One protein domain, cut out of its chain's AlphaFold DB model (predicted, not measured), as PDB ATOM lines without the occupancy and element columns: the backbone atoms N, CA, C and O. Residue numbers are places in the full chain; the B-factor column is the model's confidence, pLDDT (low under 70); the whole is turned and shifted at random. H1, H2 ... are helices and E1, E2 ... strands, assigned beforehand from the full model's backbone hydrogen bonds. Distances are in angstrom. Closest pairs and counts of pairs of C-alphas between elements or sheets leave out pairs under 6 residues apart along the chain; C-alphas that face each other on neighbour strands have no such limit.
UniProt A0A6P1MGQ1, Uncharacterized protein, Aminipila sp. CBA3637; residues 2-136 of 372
ATOM      1  N   HIS A   2      19.903   5.828  44.676       93.00
ATOM      2  CA  HIS A   2      20.171   6.912  45.638       93.00
ATOM      3  C   HIS A   2      21.052   8.015  45.045       93.00
ATOM      4  O   HIS A   2      20.587   9.142  44.870       93.00
ATOM      5  N   THR A   3      22.302   7.683  44.714       95.81
ATOM      6  CA  THR A   3      23.295   8.643  44.217       95.81
ATOM      7  C   THR A   3      23.715   8.304  42.795       95.81
ATOM      8  O   THR A   3      23.930   7.130  42.485       95.81
ATOM      9  N   VAL A   4      23.944   9.328  41.977       97.50
ATOM     10  CA  VAL A   4      24.698   9.219  40.720       97.50
ATOM     11  C   VAL A   4      25.883  10.180  40.769       97.50
ATOM     12  O   VAL A   4      25.769  11.279  41.308       97.50
ATOM     13  N   GLU A   5      27.032   9.743  40.260       97.31
ATOM     14  CA  GLU A   5      28.194  10.597  40.017       97.31
ATOM     15  C   GLU A   5      28.462  10.659  38.519       97.31
ATOM     16  O   GLU A   5      28.556   9.615  37.863       97.31
ATOM     17  N   THR A   6      28.608  11.869  37.996       97.12
ATOM     18  CA  THR A   6      28.948  12.125  36.597       97.12
ATOM     19  C   THR A   6      30.226  12.949  36.486       97.12
ATOM     20  O   THR A   6      30.695  13.517  37.473       97.12
ATOM     21  N   THR A   7      30.804  12.981  35.290       95.75
ATOM     22  CA  THR A   7      32.045  13.688  34.977       95.75
ATOM     23  C   THR A   7      31.942  14.407  33.637       95.75
ATOM     24  O   THR A   7      31.310  13.909  32.699       95.75
ATOM     25  N   TYR A   8      32.657  15.514  33.518       96.44
ATOM     26  CA  TYR A   8      32.929  16.214  32.277       96.44
ATOM     27  C   TYR A   8      34.385  16.678  32.280       96.44
ATOM     28  O   TYR A   8      34.883  17.144  33.304       96.44
ATOM     29  N   GLU A   9      35.079  16.503  31.162       95.06
ATOM     30  CA  GLU A   9      36.470  16.931  31.020       95.06
ATOM     31  C   GLU A   9      36.510  18.381  30.537       95.06
ATOM     32  O   GLU A   9      35.778  18.756  29.623       95.06
ATOM     33  N   LEU A  10      37.346  19.191  31.177       94.62
ATOM     34  CA  LEU A  10      37.492  20.613  30.901       94.62
ATOM     35  C   LEU A  10      38.853  20.900  30.266       94.62
ATOM     36  O   LEU A  10      39.857  20.253  30.575       94.62
ATOM     37  N   SER A  11      38.909  21.947  29.447       94.75
ATOM     38  CA  SER A  11      40.175  22.612  29.155       94.75
ATOM     39  C   SER A  11      40.696  23.334  30.404       94.75
ATOM     40  O   SER A  11      39.945  23.633  31.336       94.75
ATOM     41  N   ARG A  12      41.990  23.671  30.421       92.88
ATOM     42  CA  ARG A  12      42.573  24.461  31.516       92.88
ATOM     43  C   ARG A  12      41.879  25.818  31.680       92.88
ATOM     44  O   ARG A  12      41.633  26.242  32.798       92.88
ATOM     45  N   GLU A  13      41.554  26.484  30.575       94.19
ATOM     46  CA  GLU A  13      40.866  27.779  30.610       94.19
ATOM     47  C   GLU A  13      39.457  27.651  31.207       94.19
ATOM     48  O   GLU A  13      39.090  28.416  32.096       94.19
ATOM     49  N   GLN A  14      38.695  26.641  30.771       94.62
ATOM     50  CA  GLN A  14      37.364  26.355  31.316       94.62
ATOM     51  C   GLN A  14      37.427  26.021  32.809       94.62
ATOM     52  O   GLN A  14      36.540  26.406  33.569       94.62
ATOM     53  N   PHE A  15      38.472  25.313  33.236       92.75
ATOM     54  CA  PHE A  15      38.695  24.972  34.633       92.75
ATOM     55  C   PHE A  15      38.912  26.207  35.509       92.75
ATOM     56  O   PHE A  15      38.241  26.326  36.531       92.75
ATOM     57  N   GLU A  16      39.792  27.133  35.116       91.19
ATOM     58  CA  GLU A  16      40.040  28.356  35.894       91.19
ATOM     59  C   GLU A  16      38.776  29.223  35.980       91.19
ATOM     60  O   GLU A  16      38.354  29.572  37.081       91.19
ATOM     61  N   LYS A  17      38.082  29.437  34.852       92.81
ATOM     62  CA  LYS A  17      36.789  30.147  34.822       92.81
ATOM     63  C   LYS A  17      35.748  29.495  35.735       92.81
ATOM     64  O   LYS A  17      35.076  30.165  36.516       92.81
ATOM     65  N   THR A  18      35.639  28.166  35.682       91.62
ATOM     66  CA  THR A  18      34.723  27.402  36.542       91.62
ATOM     67  C   THR A  18      35.089  27.540  38.018       91.62
ATOM     68  O   THR A  18      34.202  27.660  38.864       91.62
ATOM     69  N   LYS A  19      36.382  27.515  38.347       88.81
ATOM     70  CA  LYS A  19      36.879  27.651  39.718       88.81
ATOM     71  C   LYS A  19      36.497  29.008  40.308       88.81
ATOM     72  O   LYS A  19      35.955  29.043  41.413       88.81
ATOM     73  N   ASP A  20      36.719  30.081  39.556       88.88
ATOM     74  CA  ASP A  20      36.380  31.445  39.971       88.88
ATOM     75  C   ASP A  20      34.866  31.589  40.151       88.88
ATOM     76  O   ASP A  20      34.402  32.027  41.206       88.88
ATOM     77  N   ARG A  21      34.074  31.068  39.203       89.25
ATOM     78  CA  ARG A  21      32.611  31.094  39.303       89.25
ATOM     79  C   ARG A  21      32.074  30.329  40.516       89.25
ATOM     80  O   ARG A  21      31.148  30.790  41.183       89.25
ATOM     81  N   LEU A  22      32.646  29.162  40.833       87.25
ATOM     82  CA  LEU A  22      32.278  28.404  42.036       87.25
ATOM     83  C   LEU A  22      32.601  29.186  43.316       87.25
ATOM     84  O   LEU A  22      31.826  29.123  44.275       87.25
ATOM     85  N   TYR A  23      33.719  29.914  43.338       84.75
ATOM     86  CA  TYR A  23      34.107  30.751  44.468       84.75
ATOM     87  C   TYR A  23      33.141  31.929  44.663       84.75
ATOM     88  O   TYR A  23      32.612  32.098  45.768       84.75
ATOM     89  N   GLU A  24      32.836  32.671  43.598       87.00
ATOM     90  CA  GLU A  24      31.854  33.764  43.593       87.00
ATOM     91  C   GLU A  24      30.487  33.296  44.092       87.00
ATOM     92  O   GLU A  24      29.995  33.786  45.111       87.00
ATOM     93  N   PHE A  25      29.920  32.265  43.454       86.69
ATOM     94  CA  PHE A  25      28.606  31.736  43.815       86.69
ATOM     95  C   PHE A  25      28.565  31.271  45.277       86.69
ATOM     96  O   PHE A  25      27.574  31.482  45.983       86.69
ATOM     97  N   SER A  26      29.642  30.637  45.758       84.38
ATOM     98  CA  SER A  26      29.727  30.200  47.153       84.38
ATOM     99  C   SER A  26      29.723  31.374  48.133       84.38
ATOM    100  O   SER A  26      29.062  31.294  49.170       84.38
ATOM    101  N   THR A  27      30.388  32.474  47.780       81.19
ATOM    102  CA  THR A  27      30.474  33.689  48.595       81.19
ATOM    103  C   THR A  27      29.126  34.404  48.640       81.19
ATOM    104  O   THR A  27      28.608  34.660  49.730       81.19
ATOM    105  N   GLU A  28      28.508  34.629  47.476       86.69
ATOM    106  CA  GLU A  28      27.181  35.247  47.327       86.69
ATOM    107  C   GLU A  28      26.113  34.517  48.153       86.69
ATOM    108  O   GLU A  28      25.286  35.135  48.826       86.69
ATOM    109  N   ASN A  29      26.164  33.183  48.161       81.38
ATOM    110  CA  ASN A  29      25.158  32.339  48.805       81.38
ATOM    111  C   ASN A  29      25.552  31.870  50.215       81.38
ATOM    112  O   ASN A  29      24.841  31.050  50.811       81.38
ATOM    113  N   LYS A  30      26.674  32.364  50.762       82.06
ATOM    114  CA  LYS A  30      27.223  31.967  52.075       82.06
ATOM    115  C   LYS A  30      27.339  30.443  52.224       82.06
ATOM    116  O   LYS A  30      27.040  29.864  53.274       82.06
ATOM    117  N   LEU A  31      27.738  29.777  51.145       77.12
ATOM    118  CA  LEU A  31      27.952  28.337  51.088       77.12
ATOM    119  C   LEU A  31      29.409  28.019  51.412       77.12
ATOM    120  O   LEU A  31      30.332  28.736  51.040       77.12
ATOM    121  N   ARG A  32      29.632  26.893  52.089       65.75
ATOM    122  CA  ARG A  32      30.987  26.436  52.395       65.75
ATOM    123  C   ARG A  32      31.613  25.799  51.154       65.75
ATOM    124  O   ARG A  32      31.192  24.709  50.759       65.75
ATOM    125  N   CYS A  33      32.640  26.439  50.601       61.50
ATOM    126  CA  CYS A  33      33.551  25.802  49.654       61.50
ATOM    127  C   CYS A  33      34.532  24.896  50.416       61.50
ATOM    128  O   CYS A  33      34.991  25.234  51.510       61.50
ATOM    129  N   ILE A  34      34.804  23.710  49.878       61.19
ATOM    130  CA  ILE A  34      35.755  22.756  50.455       61.19
ATOM    131  C   ILE A  34      36.899  22.594  49.459       61.19
ATOM    132  O   ILE A  34      36.674  22.063  48.372       61.19
ATOM    133  N   SER A  35      38.102  23.019  49.838       61.00
ATOM    134  CA  SER A  35      39.339  22.662  49.147       61.00
ATOM    135  C   SER A  35      40.021  21.503  49.875       61.00
ATOM    136  O   SER A  35      40.111  21.487  51.102       61.00
ATOM    137  N   ASP A  36      40.461  20.507  49.113       58.94
ATOM    138  CA  ASP A  36      41.213  19.354  49.611       58.94
ATOM    139  C   ASP A  36      42.365  19.084  48.625       58.94
ATOM    140  O   ASP A  36      42.110  18.752  47.462       58.94
ATOM    141  N   GLU A  37      43.609  19.173  49.103       53.38
ATOM    142  CA  GLU A  37      44.806  18.697  48.396       53.38
ATOM    143  C   GLU A  37      45.168  17.294  48.900       53.38
ATOM    144  O   GLU A  37      45.199  17.038  50.111       53.38
ATOM    145  N   LYS A  38      45.412  16.348  47.987       53.31
ATOM    146  CA  LYS A  38      45.847  14.990  48.346       53.31
ATOM    147  C   LYS A  38      46.980  14.508  47.449       53.31
ATOM    148  O   LYS A  38      46.818  14.394  46.235       53.31
ATOM    149  N   ASN A  39      48.080  14.090  48.072       41.22
ATOM    150  CA  ASN A  39      49.082  13.241  47.433       41.22
ATOM    151  C   ASN A  39      48.529  11.811  47.389       41.22
ATOM    152  O   ASN A  39      48.243  11.216  48.428       41.22
ATOM    153  N   LEU A  40      48.305  11.280  46.189       43.31
ATOM    154  CA  LEU A  40      47.710   9.960  45.984       43.31
ATOM    155  C   LEU A  40      48.576   9.169  45.009       43.31
ATOM    156  O   LEU A  40      48.392   9.307  43.808       43.31
ATOM    157  N   THR A  41      49.459   8.309  45.510       31.39
ATOM    158  CA  THR A  41      50.163   7.308  44.699       31.39
ATOM    159  C   THR A  41      49.212   6.151  44.381       31.39
ATOM    160  O   THR A  41      48.823   5.392  45.269       31.39
ATOM    161  N   TYR A  42      48.794   6.016  43.118       34.25
ATOM    162  CA  TYR A  42      48.009   4.867  42.641       34.25
ATOM    163  C   TYR A  42      48.825   4.003  41.678       34.25
ATOM    164  O   TYR A  42      49.461   4.515  40.763       34.25
ATOM    165  N   THR A  43      48.760   2.685  41.874       30.08
ATOM    166  CA  THR A  43      49.426   1.666  41.053       30.08
ATOM    167  C   THR A  43      48.615   1.366  39.783       30.08
ATOM    168  O   THR A  43      47.421   1.076  39.879       30.08
ATOM    169  N   LYS A  44      49.287   1.437  38.620       29.33
ATOM    170  CA  LYS A  44      48.905   1.010  37.252       29.33
ATOM    171  C   LYS A  44      47.445   0.579  37.031       29.33
ATOM    172  O   LYS A  44      47.067  -0.559  37.311       29.33
ATOM    173  N   PHE A  45      46.676   1.435  36.359       30.53
ATOM    174  CA  PHE A  45      45.530   1.022  35.546       30.53
ATOM    175  C   PHE A  45      45.701   1.617  34.144       30.53
ATOM    176  O   PHE A  45      45.873   2.824  34.011       30.53
ATOM    177  N   TYR A  46      45.616   0.750  33.129       33.81
ATOM    178  CA  TYR A  46      45.897   0.987  31.705       33.81
ATOM    179  C   TYR A  46      47.389   1.061  31.350       33.81
ATOM    180  O   TYR A  46      48.180   1.709  32.024       33.81
ATOM    181  N   GLU A  47      47.767   0.394  30.259       39.44
ATOM    182  CA  GLU A  47      49.143   0.194  29.760       39.44
ATOM    183  C   GLU A  47      49.908   1.492  29.392       39.44
ATOM    184  O   GLU A  47      50.978   1.418  28.798       39.44
ATOM    185  N   ARG A  48      49.389   2.684  29.729       41.38
ATOM    186  CA  ARG A  48      49.970   3.992  29.369       41.38
ATOM    187  C   ARG A  48      50.039   5.038  30.490       41.38
ATOM    188  O   ARG A  48      50.552   6.118  30.229       41.38
ATOM    189  N   VAL A  49      49.536   4.787  31.700       43.75
ATOM    190  CA  VAL A  49      49.639   5.758  32.812       43.75
ATOM    191  C   VAL A  49      50.497   5.147  33.906       43.75
ATOM    192  O   VAL A  49      50.121   4.127  34.483       43.75
ATOM    193  N   ASP A  50      51.652   5.758  34.167       44.88
ATOM    194  CA  ASP A  50      52.624   5.205  35.103       44.88
ATOM    195  C   ASP A  50      52.123   5.384  36.539       44.88
ATOM    196  O   ASP A  50      52.012   4.389  37.254       44.88
ATOM    197  N   GLU A  51      51.754   6.609  36.950       59.75
ATOM    198  CA  GLU A  51      51.332   6.931  38.329       59.75
ATOM    199  C   GLU A  51      50.493   8.229  38.391       59.75
ATOM    200  O   GLU A  51      50.834   9.216  37.742       59.75
ATOM    201  N   MET A  52      49.427   8.281  39.203       55.22
ATOM    202  CA  MET A  52      48.833   9.562  39.635       55.22
ATOM    203  C   MET A  52      49.706  10.132  40.758       55.22
ATOM    204  O   MET A  52      50.098   9.383  41.651       55.22
ATOM    205  N   THR A  53      50.050  11.418  40.706       58.16
ATOM    206  CA  THR A  53      51.013  12.027  41.644       58.16
ATOM    207  C   THR A  53      50.349  13.002  42.607       58.16
ATOM    208  O   THR A  53      50.745  13.094  43.768       58.16
ATOM    209  N   HIS A  54      49.299  13.693  42.164       65.62
ATOM    210  CA  HIS A  54      48.639  14.722  42.957       65.62
ATOM    211  C   HIS A  54      47.198  14.931  42.500       65.62
ATOM    212  O   HIS A  54      46.888  14.796  41.311       65.62
ATOM    213  N   LYS A  55      46.322  15.277  43.443       78.88
ATOM    214  CA  LYS A  55      44.933  15.628  43.162       78.88
ATOM    215  C   LYS A  55      44.496  16.816  44.010       78.88
ATOM    216  O   LYS A  55      44.446  16.701  45.236       78.88
ATOM    217  N   ASN A  56      44.082  17.882  43.334       79.94
ATOM    218  CA  ASN A  56      43.441  19.041  43.945       79.94
ATOM    219  C   ASN A  56      41.959  19.036  43.631       79.94
ATOM    220  O   ASN A  56      41.555  18.738  42.506       79.94
ATOM    221  N   THR A  57      41.142  19.326  44.640       83.81
ATOM    222  CA  THR A  57      39.692  19.383  44.471       83.81
ATOM    223  C   THR A  57      39.090  20.599  45.147       83.81
ATOM    224  O   THR A  57      39.452  20.920  46.278       83.81
ATOM    225  N   TRP A  58      38.121  21.209  44.468       84.19
ATOM    226  CA  TRP A  58      37.273  22.285  44.969       84.19
ATOM    227  C   TRP A  58      35.824  21.825  44.886       84.19
ATOM    228  O   TRP A  58      35.366  21.384  43.835       84.19
ATOM    229  N   GLY A  59      35.110  21.873  46.003       84.88
ATOM    230  CA  GLY A  59      33.760  21.339  46.113       84.88
ATOM    231  C   GLY A  59      32.758  22.362  46.625       84.88
ATOM    232  O   GLY A  59      32.965  22.959  47.680       84.88
ATOM    233  N   LEU A  60      31.626  22.467  45.936       86.69
ATOM    234  CA  LEU A  60      30.441  23.197  46.369       86.69
ATOM    235  C   LEU A  60      29.331  22.201  46.714       86.69
ATOM    236  O   LEU A  60      28.954  21.371  45.888       86.69
ATOM    237  N   LYS A  61      28.790  22.269  47.934       88.19
ATOM    238  CA  LYS A  61      27.666  21.426  48.363       88.19
ATOM    239  C   LYS A  61      26.383  22.249  48.424       88.19
ATOM    240  O   LYS A  61      26.295  23.201  49.196       88.19
ATOM    241  N   LEU A  62      25.380  21.835  47.659       89.31
ATOM    242  CA  LEU A  62      24.096  22.515  47.532       89.31
ATOM    243  C   LEU A  62      23.043  21.897  48.462       89.31
ATOM    244  O   LEU A  62      23.100  20.718  48.832       89.31
ATOM    245  N   LYS A  63      22.055  22.708  48.860       85.69
ATOM    246  CA  LYS A  63      20.988  22.290  49.790       85.69
ATOM    247  C   LYS A  63      20.051  21.237  49.187       85.69
ATOM    248  O   LYS A  63      19.581  20.363  49.915       85.69
ATOM    249  N   ASN A  64      19.842  21.274  47.873       88.44
ATOM    250  CA  ASN A  64      18.998  20.337  47.121       88.44
ATOM    251  C   ASN A  64      19.639  18.949  46.906       88.44
ATOM    252  O   ASN A  64      19.127  18.135  46.149       88.44
ATOM    253  N   GLY A  65      20.762  18.648  47.567       88.44
ATOM    254  CA  GLY A  65      21.395  17.328  47.511       88.44
ATOM    255  C   GLY A  65      22.367  17.120  46.353       88.44
ATOM    256  O   GLY A  65      22.879  16.007  46.212       88.44
ATOM    257  N   MET A  66      22.662  18.164  45.580       93.88
ATOM    258  CA  MET A  66      23.761  18.167  44.619       93.88
ATOM    259  C   MET A  66      25.074  18.614  45.268       93.88
ATOM    260  O   MET A  66      25.108  19.438  46.183       93.88
ATOM    261  N   GLN A  67      26.178  18.070  44.776       93.62
ATOM    262  CA  GLN A  67      27.522  18.549  45.054       93.62
ATOM    263  C   GLN A  67      28.276  18.660  43.729       93.62
ATOM    264  O   GLN A  67      28.296  17.709  42.949       93.62
ATOM    265  N   ILE A  68      28.894  19.812  43.501       93.94
ATOM    266  CA  ILE A  68      29.707  20.106  42.321       93.94
ATOM    267  C   ILE A  68      31.164  20.058  42.761       93.94
ATOM    268  O   ILE A  68      31.522  20.683  43.759       93.94
ATOM    269  N   VAL A  69      31.986  19.268  42.077       92.31
ATOM    270  CA  VAL A  69      33.393  19.064  42.425       92.31
ATOM    271  C   VAL A  69      34.259  19.273  41.199       92.31
ATOM    272  O   VAL A  69      34.220  18.483  40.259       92.31
ATOM    273  N   LEU A  70      35.081  20.305  41.258       91.69
ATOM    274  CA  LEU A  70      36.126  20.572  40.296       91.69
ATOM    275  C   LEU A  70      37.408  19.859  40.747       91.69
ATOM    276  O   LEU A  70      37.763  19.915  41.926       91.69
ATOM    277  N   GLY A  71      38.075  19.153  39.840       90.00
ATOM    278  CA  GLY A  71      39.263  18.362  40.134       90.00
ATOM    279  C   GLY A  71      40.383  18.606  39.134       90.00
ATOM    280  O   GLY A  71      40.167  18.499  37.934       90.00
ATOM    281  N   GLU A  72      41.581  18.883  39.633       89.88
ATOM    282  CA  GLU A  72      42.822  18.848  38.862       89.88
ATOM    283  C   GLU A  72      43.568  17.572  39.251       89.88
ATOM    284  O   GLU A  72      43.962  17.396  40.409       89.88
ATOM    285  N   ASN A  73      43.733  16.658  38.298       86.94
ATOM    286  CA  ASN A  73      44.481  15.425  38.504       86.94
ATOM    287  C   ASN A  73      45.813  15.519  37.752       86.94
ATOM    288  O   ASN A  73      45.833  15.780  36.550       86.94
ATOM    289  N   MET A  74      46.922  15.263  38.446       84.00
ATOM    290  CA  MET A  74      48.253  15.174  37.844       84.00
ATOM    291  C   MET A  74      48.708  13.720  37.792       84.00
ATOM    292  O   MET A  74      48.608  12.990  38.782       84.00
ATOM    293  N   PHE A  75      49.222  13.300  36.642       82.94
ATOM    294  CA  PHE A  75      49.704  11.941  36.424       82.94
ATOM    295  C   PHE A  75      50.970  11.933  35.572       82.94
ATOM    296  O   PHE A  75      51.203  12.817  34.752       82.94
ATOM    297  N   LYS A  76      51.816  10.931  35.792       77.38
ATOM    298  CA  LYS A  76      53.057  10.706  35.057       77.38
ATOM    299  C   LYS A  76      52.796   9.703  33.933       77.38
ATOM    300  O   LYS A  76      52.251   8.627  34.172       77.38
ATOM    301  N   VAL A  77      53.166  10.076  32.713       75.31
ATOM    302  CA  VAL A  77      53.050   9.263  31.496       75.31
ATOM    303  C   VAL A  77      54.407   9.257  30.815       75.31
ATOM    304  O   VAL A  77      54.859  10.303  30.343       75.31
ATOM    305  N   ASN A  78      55.077   8.106  30.779       78.62
ATOM    306  CA  ASN A  78      56.402   7.936  30.179       78.62
ATOM    307  C   ASN A  78      57.414   8.981  30.684       78.62
ATOM    308  O   ASN A  78      58.121   9.619  29.905       78.62
ATOM    309  N   GLY A  79      57.430   9.240  31.993       75.94
ATOM    310  CA  GLY A  79      58.324  10.239  32.588       75.94
ATOM    311  C   GLY A  79      57.827  11.690  32.563       75.94
ATOM    312  O   GLY A  79      58.342  12.495  33.336       75.94
ATOM    313  N   LYS A  80      56.814  12.031  31.753       78.94
ATOM    314  CA  LYS A  80      56.269  13.395  31.630       78.94
ATOM    315  C   LYS A  80      55.040  13.598  32.511       78.94
ATOM    316  O   LYS A  80      54.188  12.719  32.605       78.94
ATOM    317  N   ILE A  81      54.926  14.772  33.130       81.81
ATOM    318  CA  ILE A  81      53.738  15.151  33.908       81.81
ATOM    319  C   ILE A  81      52.647  15.617  32.943       81.81
ATOM    320  O   ILE A  81      52.866  16.506  32.125       81.81
ATOM    321  N   SER A  82      51.472  15.013  33.061       83.69
ATOM    322  CA  SER A  82      50.239  15.390  32.379       83.69
ATOM    323  C   SER A  82      49.191  15.802  33.409       83.69
ATOM    324  O   SER A  82      49.216  15.341  34.554       83.69
ATOM    325  N   LYS A  83      48.277  16.686  33.003       88.50
ATOM    326  CA  LYS A  83      47.177  17.170  33.839       88.50
ATOM    327  C   LYS A  83      45.845  16.909  33.152       88.50
ATOM    328  O   LYS A  83      45.740  17.122  31.947       88.50
ATOM    329  N   THR A  84      44.840  16.506  33.920       91.00
ATOM    330  CA  THR A  84      43.436  16.521  33.494       91.00
ATOM    331  C   THR A  84      42.616  17.364  34.447       91.00
ATOM    332  O   THR A  84      42.870  17.402  35.655       91.00
ATOM    333  N   PHE A  85      41.615  18.027  33.883       93.62
ATOM    334  CA  PHE A  85      40.709  18.909  34.595       93.62
ATOM    335  C   PHE A  85      39.301  18.335  34.468       93.62
ATOM    336  O   PHE A  85      38.816  18.099  33.365       93.62
ATOM    337  N   GLU A  86      38.657  18.048  35.592       94.62
ATOM    338  CA  GLU A  86      37.375  17.348  35.626       94.62
ATOM    339  C   GLU A  86      36.348  18.141  36.431       94.62
ATOM    340  O   GLU A  86      36.594  18.517  37.576       94.62
ATOM    341  N   LEU A  87      35.158  18.308  35.867       95.56
ATOM    342  CA  LEU A  87      33.962  18.747  36.571       95.56
ATOM    343  C   LEU A  87      33.112  17.526  36.904       95.56
ATOM    344  O   LEU A  87      32.740  16.763  36.017       95.56
ATOM    345  N   ASN A  88      32.811  17.316  38.181       95.44
ATOM    346  CA  ASN A  88      32.040  16.170  38.645       95.44
ATOM    347  C   ASN A  88      30.775  16.622  39.366       95.44
ATOM    348  O   ASN A  88      30.827  17.493  40.238       95.44
ATOM    349  N   TYR A  89      29.653  15.975  39.063       96.62
ATOM    350  CA  TYR A  89      28.396  16.190  39.770       96.62
ATOM    351  C   TYR A  89      28.058  14.948  40.585       96.62
ATOM    352  O   TYR A  89      27.941  13.853  40.042       96.62
ATOM    353  N   ILE A  90      27.894  15.109  41.897       96.25
ATOM    354  CA  ILE A  90      27.424  14.061  42.806       96.25
ATOM    355  C   ILE A  90      25.997  14.419  43.207       96.25
ATOM    356  O   ILE A  90      25.765  15.422  43.880       96.25
ATOM    357  N   ILE A  91      25.042  13.596  42.795       96.69
ATOM    358  CA  ILE A  91      23.623  13.944  42.811       96.69
ATOM    359  C   ILE A  91      22.870  12.940  43.676       96.69
ATOM    360  O   ILE A  91      22.822  11.754  43.349       96.69
ATOM    361  N   ASN A  92      22.259  13.405  44.769       94.94
ATOM    362  CA  ASN A  92      21.226  12.644  45.469       94.94
ATOM    363  C   ASN A  92      19.881  12.874  44.771       94.94
ATOM    364  O   ASN A  92      19.282  13.939  44.903       94.94
ATOM    365  N   LEU A  93      19.411  11.864  44.045       95.50
ATOM    366  CA  LEU A  93      18.273  12.002  43.135       95.50
ATOM    367  C   LEU A  93      16.963  12.336  43.853       95.50
ATOM    368  O   LEU A  93      16.196  13.153  43.364       95.50
ATOM    369  N   ALA A  94      16.715  11.734  45.020       92.25
ATOM    370  CA  ALA A  94      15.491  11.998  45.773       92.25
ATOM    371  C   ALA A  94      15.474  13.427  46.331       92.25
ATOM    372  O   ALA A  94      14.447  14.095  46.300       92.25
ATOM    373  N   LYS A  95      16.626  13.916  46.804       92.06
ATOM    374  CA  LYS A  95      16.780  15.277  47.333       92.06
ATOM    375  C   LYS A  95      16.559  16.364  46.285       92.06
ATOM    376  O   LYS A  95      15.973  17.389  46.623       92.06
ATOM    377  N   VAL A  96      16.997  16.129  45.046       94.06
ATOM    378  CA  VAL A  96      16.820  17.081  43.935       94.06
ATOM    379  C   VAL A  96      15.344  17.404  43.719       94.06
ATOM    380  O   VAL A  96      14.993  18.557  43.515       94.06
ATOM    381  N   ILE A  97      14.473  16.403  43.839       92.25
ATOM    382  CA  ILE A  97      13.022  16.547  43.659       92.25
ATOM    383  C   ILE A  97      12.267  16.794  44.976       92.25
ATOM    384  O   ILE A  97      11.076  16.512  45.072       92.25
ATOM    385  N   GLY A  98      12.952  17.315  46.000       89.56
ATOM    386  CA  GLY A  98      12.344  17.732  47.271       89.56
ATOM    387  C   GLY A  98      12.243  16.648  48.349       89.56
ATOM    388  O   GLY A  98      11.735  16.910  49.437       89.56
ATOM    389  N   GLY A  99      12.754  15.444  48.093       88.06
ATOM    390  CA  GLY A  99      12.816  14.367  49.077       88.06
ATOM    391  C   GLY A  99      13.819  14.615  50.212       88.06
ATOM    392  O   GLY A  99      14.710  15.472  50.166       88.06
ATOM    393  N   ASN A 100      13.711  13.809  51.262       86.56
ATOM    394  CA  ASN A 100      14.607  13.820  52.412       86.56
ATOM    395  C   ASN A 100      15.754  12.783  52.259       86.56
ATOM    396  O   ASN A 100      15.962  12.188  51.204       86.56
ATOM    397  N   TYR A 101      16.556  12.578  53.312       83.94
ATOM    398  CA  TYR A 101      17.701  11.647  53.281       83.94
ATOM    399  C   TYR A 101      17.323  10.156  53.401       83.94
ATOM    400  O   TYR A 101      18.187   9.295  53.167       83.94
ATOM    401  N   THR A 102      16.082   9.832  53.774       85.69
ATOM    402  CA  THR A 102      15.548   8.464  53.799       85.69
ATOM    403  C   THR A 102      14.916   8.067  52.465       85.69
ATOM    404  O   THR A 102      14.957   6.881  52.125       85.69
ATOM    405  N   ASN A 103      14.447   9.015  51.655       89.75
ATOM    406  CA  ASN A 103      13.894   8.726  50.333       89.75
ATOM    407  C   ASN A 103      14.936   8.159  49.344       89.75
ATOM    408  O   ASN A 103      16.148   8.355  49.477       89.75
ATOM    409  N   LEU A 104      14.432   7.430  48.347       91.69
ATOM    410  CA  LEU A 104      15.173   6.857  47.225       91.69
ATOM    411  C   LEU A 104      14.437   7.215  45.932       91.69
ATOM    412  O   LEU A 104      13.210   7.232  45.914       91.69
ATOM    413  N   TYR A 105      15.175   7.451  44.851       92.06
ATOM    414  CA  TYR A 105      14.577   7.587  43.526       92.06
ATOM    415  C   TYR A 105      14.075   6.229  43.027       92.06
ATOM    416  O   TYR A 105      14.778   5.218  43.148       92.06
ATOM    417  N   ASN A 106      12.883   6.225  42.442       90.12
ATOM    418  CA  ASN A 106      12.214   5.060  41.880       90.12
ATOM    419  C   ASN A 106      11.660   5.438  40.501       90.12
ATOM    420  O   ASN A 106      10.821   6.330  40.417       90.12
ATOM    421  N   SER A 107      12.100   4.741  39.453       88.31
ATOM    422  CA  SER A 107      11.738   5.047  38.064       88.31
ATOM    423  C   SER A 107      10.307   4.686  37.657       88.31
ATOM    424  O   SER A 107       9.905   5.027  36.554       88.31
ATOM    425  N   TYR A 108       9.552   3.968  38.492       86.38
ATOM    426  CA  TYR A 108       8.138   3.665  38.247       86.38
ATOM    427  C   TYR A 108       7.207   4.728  38.828       86.38
ATOM    428  O   TYR A 108       6.138   4.962  38.279       86.38
ATOM    429  N   THR A 109       7.616   5.385  39.916       86.31
ATOM    430  CA  THR A 109       6.768   6.350  40.634       86.31
ATOM    431  C   THR A 109       7.219   7.794  40.468       86.31
ATOM    432  O   THR A 109       6.437   8.710  40.704       86.31
ATOM    433  N   HIS A 110       8.484   8.025  40.113       88.56
ATOM    434  CA  HIS A 110       9.023   9.366  39.939       88.56
ATOM    435  C   HIS A 110       9.200   9.693  38.467       88.56
ATOM    436  O   HIS A 110       9.771   8.917  37.699       88.56
ATOM    437  N   ASP A 111       8.808  10.912  38.128       91.75
ATOM    438  CA  ASP A 111       9.050  11.514  36.831       91.75
ATOM    439  C   ASP A 111      10.549  11.817  36.649       91.75
ATOM    440  O   ASP A 111      11.138  12.626  37.375       91.75
ATOM    441  N   TYR A 112      11.184  11.128  35.698       94.06
ATOM    442  CA  TYR A 112      12.595  11.340  35.377       94.06
ATOM    443  C   TYR A 112      12.831  12.694  34.693       94.06
ATOM    444  O   TYR A 112      13.913  13.256  34.859       94.06
ATOM    445  N   GLU A 113      11.852  13.241  33.965       94.88
ATOM    446  CA  GLU A 113      11.975  14.523  33.258       94.88
ATOM    447  C   GLU A 113      12.095  15.647  34.273       94.88
ATOM    448  O   GLU A 113      13.027  16.449  34.202       94.88
ATOM    449  N   LYS A 114      11.250  15.615  35.307       94.38
ATOM    450  CA  LYS A 114      11.341  16.535  36.443       94.38
ATOM    451  C   LYS A 114      12.697  16.466  37.149       94.38
ATOM    452  O   LYS A 114      13.245  17.498  37.524       94.38
ATOM    453  N   VAL A 115      13.272  15.270  37.320       95.81
ATOM    454  CA  VAL A 115      14.620  15.125  37.905       95.81
ATOM    455  C   VAL A 115      15.667  15.813  37.028       95.81
ATOM    456  O   VAL A 115      16.481  16.574  37.545       95.81
ATOM    457  N   ILE A 116      15.656  15.564  35.715       97.19
ATOM    458  CA  ILE A 116      16.611  16.162  34.771       97.19
ATOM    459  C   ILE A 116      16.461  17.688  34.725       97.19
ATOM    460  O   ILE A 116      17.466  18.398  34.775       97.19
ATOM    461  N   GLN A 117      15.226  18.190  34.683       96.62
ATOM    462  CA  GLN A 117      14.920  19.621  34.691       96.62
ATOM    463  C   GLN A 117      15.453  20.304  35.954       96.62
ATOM    464  O   GLN A 117      16.160  21.304  35.847       96.62
ATOM    465  N   GLU A 118      15.194  19.752  37.143       96.88
ATOM    466  CA  GLU A 118      15.683  20.333  38.401       96.88
ATOM    467  C   GLU A 118      17.214  20.287  38.518       96.88
ATOM    468  O   GLU A 118      17.825  21.223  39.047       96.88
ATOM    469  N   ILE A 119      17.864  19.243  37.983       97.69
ATOM    470  CA  ILE A 119      19.331  19.198  37.906       97.69
ATOM    471  C   ILE A 119      19.846  20.324  37.008       97.69
ATOM    472  O   ILE A 119      20.673  21.112  37.458       97.69
ATOM    473  N   ASN A 120      19.364  20.420  35.767       97.75
ATOM    474  CA  ASN A 120      19.856  21.413  34.808       97.75
ATOM    475  C   ASN A 120      19.577  22.842  35.277       97.75
ATOM    476  O   ASN A 120      20.493  23.655  35.281       97.75
ATOM    477  N   LYS A 121      18.381  23.112  35.809       96.69
ATOM    478  CA  LYS A 121      18.048  24.394  36.442       96.69
ATOM    479  C   LYS A 121      19.029  24.746  37.559       96.69
ATOM    480  O   LYS A 121      19.466  25.885  37.672       96.69
ATOM    481  N   THR A 122      19.404  23.771  38.390       95.75
ATOM    482  CA  THR A 122      20.410  23.988  39.441       95.75
ATOM    483  C   THR A 122      21.787  24.298  38.856       95.75
ATOM    484  O   THR A 122      22.483  25.161  39.384       95.75
ATOM    485  N   LEU A 123      22.197  23.593  37.798       96.31
ATOM    486  CA  LEU A 123      23.483  23.828  37.140       96.31
ATOM    487  C   LEU A 123      23.537  25.224  36.511       96.31
ATOM    488  O   LEU A 123      24.485  25.949  36.791       96.31
ATOM    489  N   GLU A 124      22.496  25.623  35.776       96.31
ATOM    490  CA  GLU A 124      22.363  26.946  35.149       96.31
ATOM    491  C   GLU A 124      22.407  28.087  36.174       96.31
ATOM    492  O   GLU A 124      23.057  29.104  35.938       96.31
ATOM    493  N   LEU A 125      21.780  27.904  37.345       94.19
ATOM    494  CA  LEU A 125      21.841  28.875  38.445       94.19
ATOM    495  C   LEU A 125      23.267  29.082  38.972       94.19
ATOM    496  O   LEU A 125      23.619  30.192  39.374       94.19
ATOM    497  N   VAL A 126      24.083  28.025  39.009       91.75
ATOM    498  CA  VAL A 126      25.484  28.134  39.439       91.75
ATOM    499  C   VAL A 126      26.329  28.736  38.320       91.75
ATOM    500  O   VAL A 126      27.075  29.686  38.560       91.75
ATOM    501  N   SER A 127      26.211  28.205  37.103       93.50
ATOM    502  CA  SER A 127      26.874  28.734  35.916       93.50
ATOM    503  C   SER A 127      26.123  28.343  34.637       93.50
ATOM    504  O   SER A 127      25.928  27.147  34.401       93.50
ATOM    505  N   PRO A 128      25.788  29.300  33.752       91.19
ATOM    506  CA  PRO A 128      25.190  28.997  32.449       91.19
ATOM    507  C   PRO A 128      26.160  28.270  31.502       91.19
ATOM    508  O   PRO A 128      25.728  27.687  30.513       91.19
ATOM    509  N   GLU A 129      27.465  28.280  31.792       91.62
ATOM    510  CA  GLU A 129      28.481  27.574  30.998       91.62
ATOM    511  C   GLU A 129      28.587  26.080  31.346       91.62
ATOM    512  O   GLU A 129      29.329  25.337  30.697       91.62
ATOM    513  N   PHE A 130      27.889  25.615  32.387       94.81
ATOM    514  CA  PHE A 130      27.944  24.208  32.766       94.81
ATOM    515  C   PHE A 130      27.290  23.308  31.716       94.81
ATOM    516  O   PHE A 130      26.206  23.612  31.218       94.81
ATOM    517  N   PRO A 131      27.918  22.160  31.390       95.19
ATOM    518  CA  PRO A 131      27.342  21.216  30.448       95.19
ATOM    519  C   PRO A 131      26.014  20.678  30.979       95.19
ATOM    520  O   PRO A 131      25.875  20.389  32.173       95.19
ATOM    521  N   ASN A 132      25.076  20.467  30.055       95.50
ATOM    522  CA  ASN A 132      23.820  19.792  30.341       95.50
ATOM    523  C   ASN A 132      24.082  18.413  30.967       95.50
ATOM    524  O   ASN A 132      24.994  17.685  30.563       95.50
ATOM    525  N   ILE A 133      23.260  18.001  31.930       96.31
ATOM    526  CA  ILE A 133      23.473  16.730  32.627       96.31
ATOM    527  C   ILE A 133      23.406  15.498  31.704       96.31
ATOM    528  O   ILE A 133      23.991  14.459  32.011       96.31
ATOM    529  N   ASN A 134      22.733  15.589  30.558       94.94
ATOM    530  CA  ASN A 134      22.684  14.496  29.590       94.94
ATOM    531  C   ASN A 134      23.917  14.433  28.673       94.94
ATOM    532  O   ASN A 134      24.107  13.413  28.013       94.94
ATOM    533  N   SER A 135      24.777  15.457  28.649       94.19
ATOM    534  CA  SER A 135      26.028  15.442  27.874       94.19
ATOM    535  C   SER A 135      27.246  14.985  28.685       94.19
ATOM    536  O   SER A 135      28.346  14.888  28.143       94.19
ATOM    537  N   VAL A 136      27.082  14.715  29.985       95.44
ATOM    538  CA  VAL A 136      28.173  14.287  30.871       95.44
ATOM    539  C   VAL A 136      28.209  12.766  31.048       95.44
ATOM    540  O   VAL A 136      27.191  12.078  30.977       95.44
TER     541      VAL A 136
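Overview. This is residues 2 to 136 of the 372 residues of an uncharacterized protein of Aminipila sp. CBA3637 (UniProt A0A6P1MGQ1). A long, twisted sheet of five strands has the long helix H1 packed over one face, while H3 sits at the end of the sheet where E4 begins and E5 ends; H1 and H3 meet near their last residues at a corner. The hairpin of E4 and E5 reaches out at the opposite end of the longest axis. The printed part has 135 residues, in the order E1 H1 E2 E3 E4 E5 H2 H3, and its sheet runs E1 E5 E4 E3 E2, all antiparallel. It is mixed, helices and strands, in two layers, with H1 and H3 on one face of the sheet; it is only just compact, close to loose, with a radius of gyration of the C-alphas of 16.6 A and spans of 51 by 35 by 25 A.

Along the chain. Start with the sheet: find C-alpha 3 at (23.295, 8.643, 44.217), where E1, residues 3 to 10, begins. Beside it is E5, residues 80 to 92, 37.7 A long, then E4, residues 66 to 77, 33.3 A. Next come E3, residues 51 to 61, 29.5 A, which bends by 54 degrees at residue 54, and E2, residues 33 to 38. H1, residues 12 to 28, begins at C-alpha 12 (42.573, 24.461, 31.516) and is 24.6 A long. H2 is residues 93 to 96; H3, residues 112 to 126, is 21.6 A long and ends at C-alpha 126 (25.484, 28.134, 39.439).

Arrangement. E2, E3, E4 and E5 form a meander, each strand the antiparallel neighbour of the one before. Look for N 36 and O 57, 3.0 A, between E2 and E3; N 70 and O 58, 2.8 A, between E3 and E4; and N 71 and O 86, 2.8 A, between E4 and E5. The edge strand E1 is the antiparallel neighbour of E5, with N 8 and O 87 within hydrogen-bond range at 2.8 A. H1 lies over E5, E4 and E3 at a height over the sheet of 9.4 A; on the local plane it stands at 29.5 degrees to E3, only just along the strands. The closest C-alphas of H1 and E5 are those of Phe 15 and Phe 85, 6.4 A. H3 and H1 only just touch, with 3 pairs of C-alphas within 8 A, the closest being Phe 25 and Val 126 at 6.5 A, and stand about perpendicular at 88 degrees. H3 and E4 are near each other. H2 only grazes the sheet and touches H3, closest at C-alphas 96 and 118, 6.5 A. In H1 and H3 every O i to N i+4 pair is within hydrogen-bond range; H2 is too short for one.

Size, cuts and confidence. The two farthest C-alphas, of Gly 79 and Thr 109, are 52.3 A apart. The printed part has no cut. The links E2 to E3, 12 residues, and H2 to H3, 15 residues, are long. Mean pLDDT of the printed part is 83.2; residues 32 to 54 are under 70.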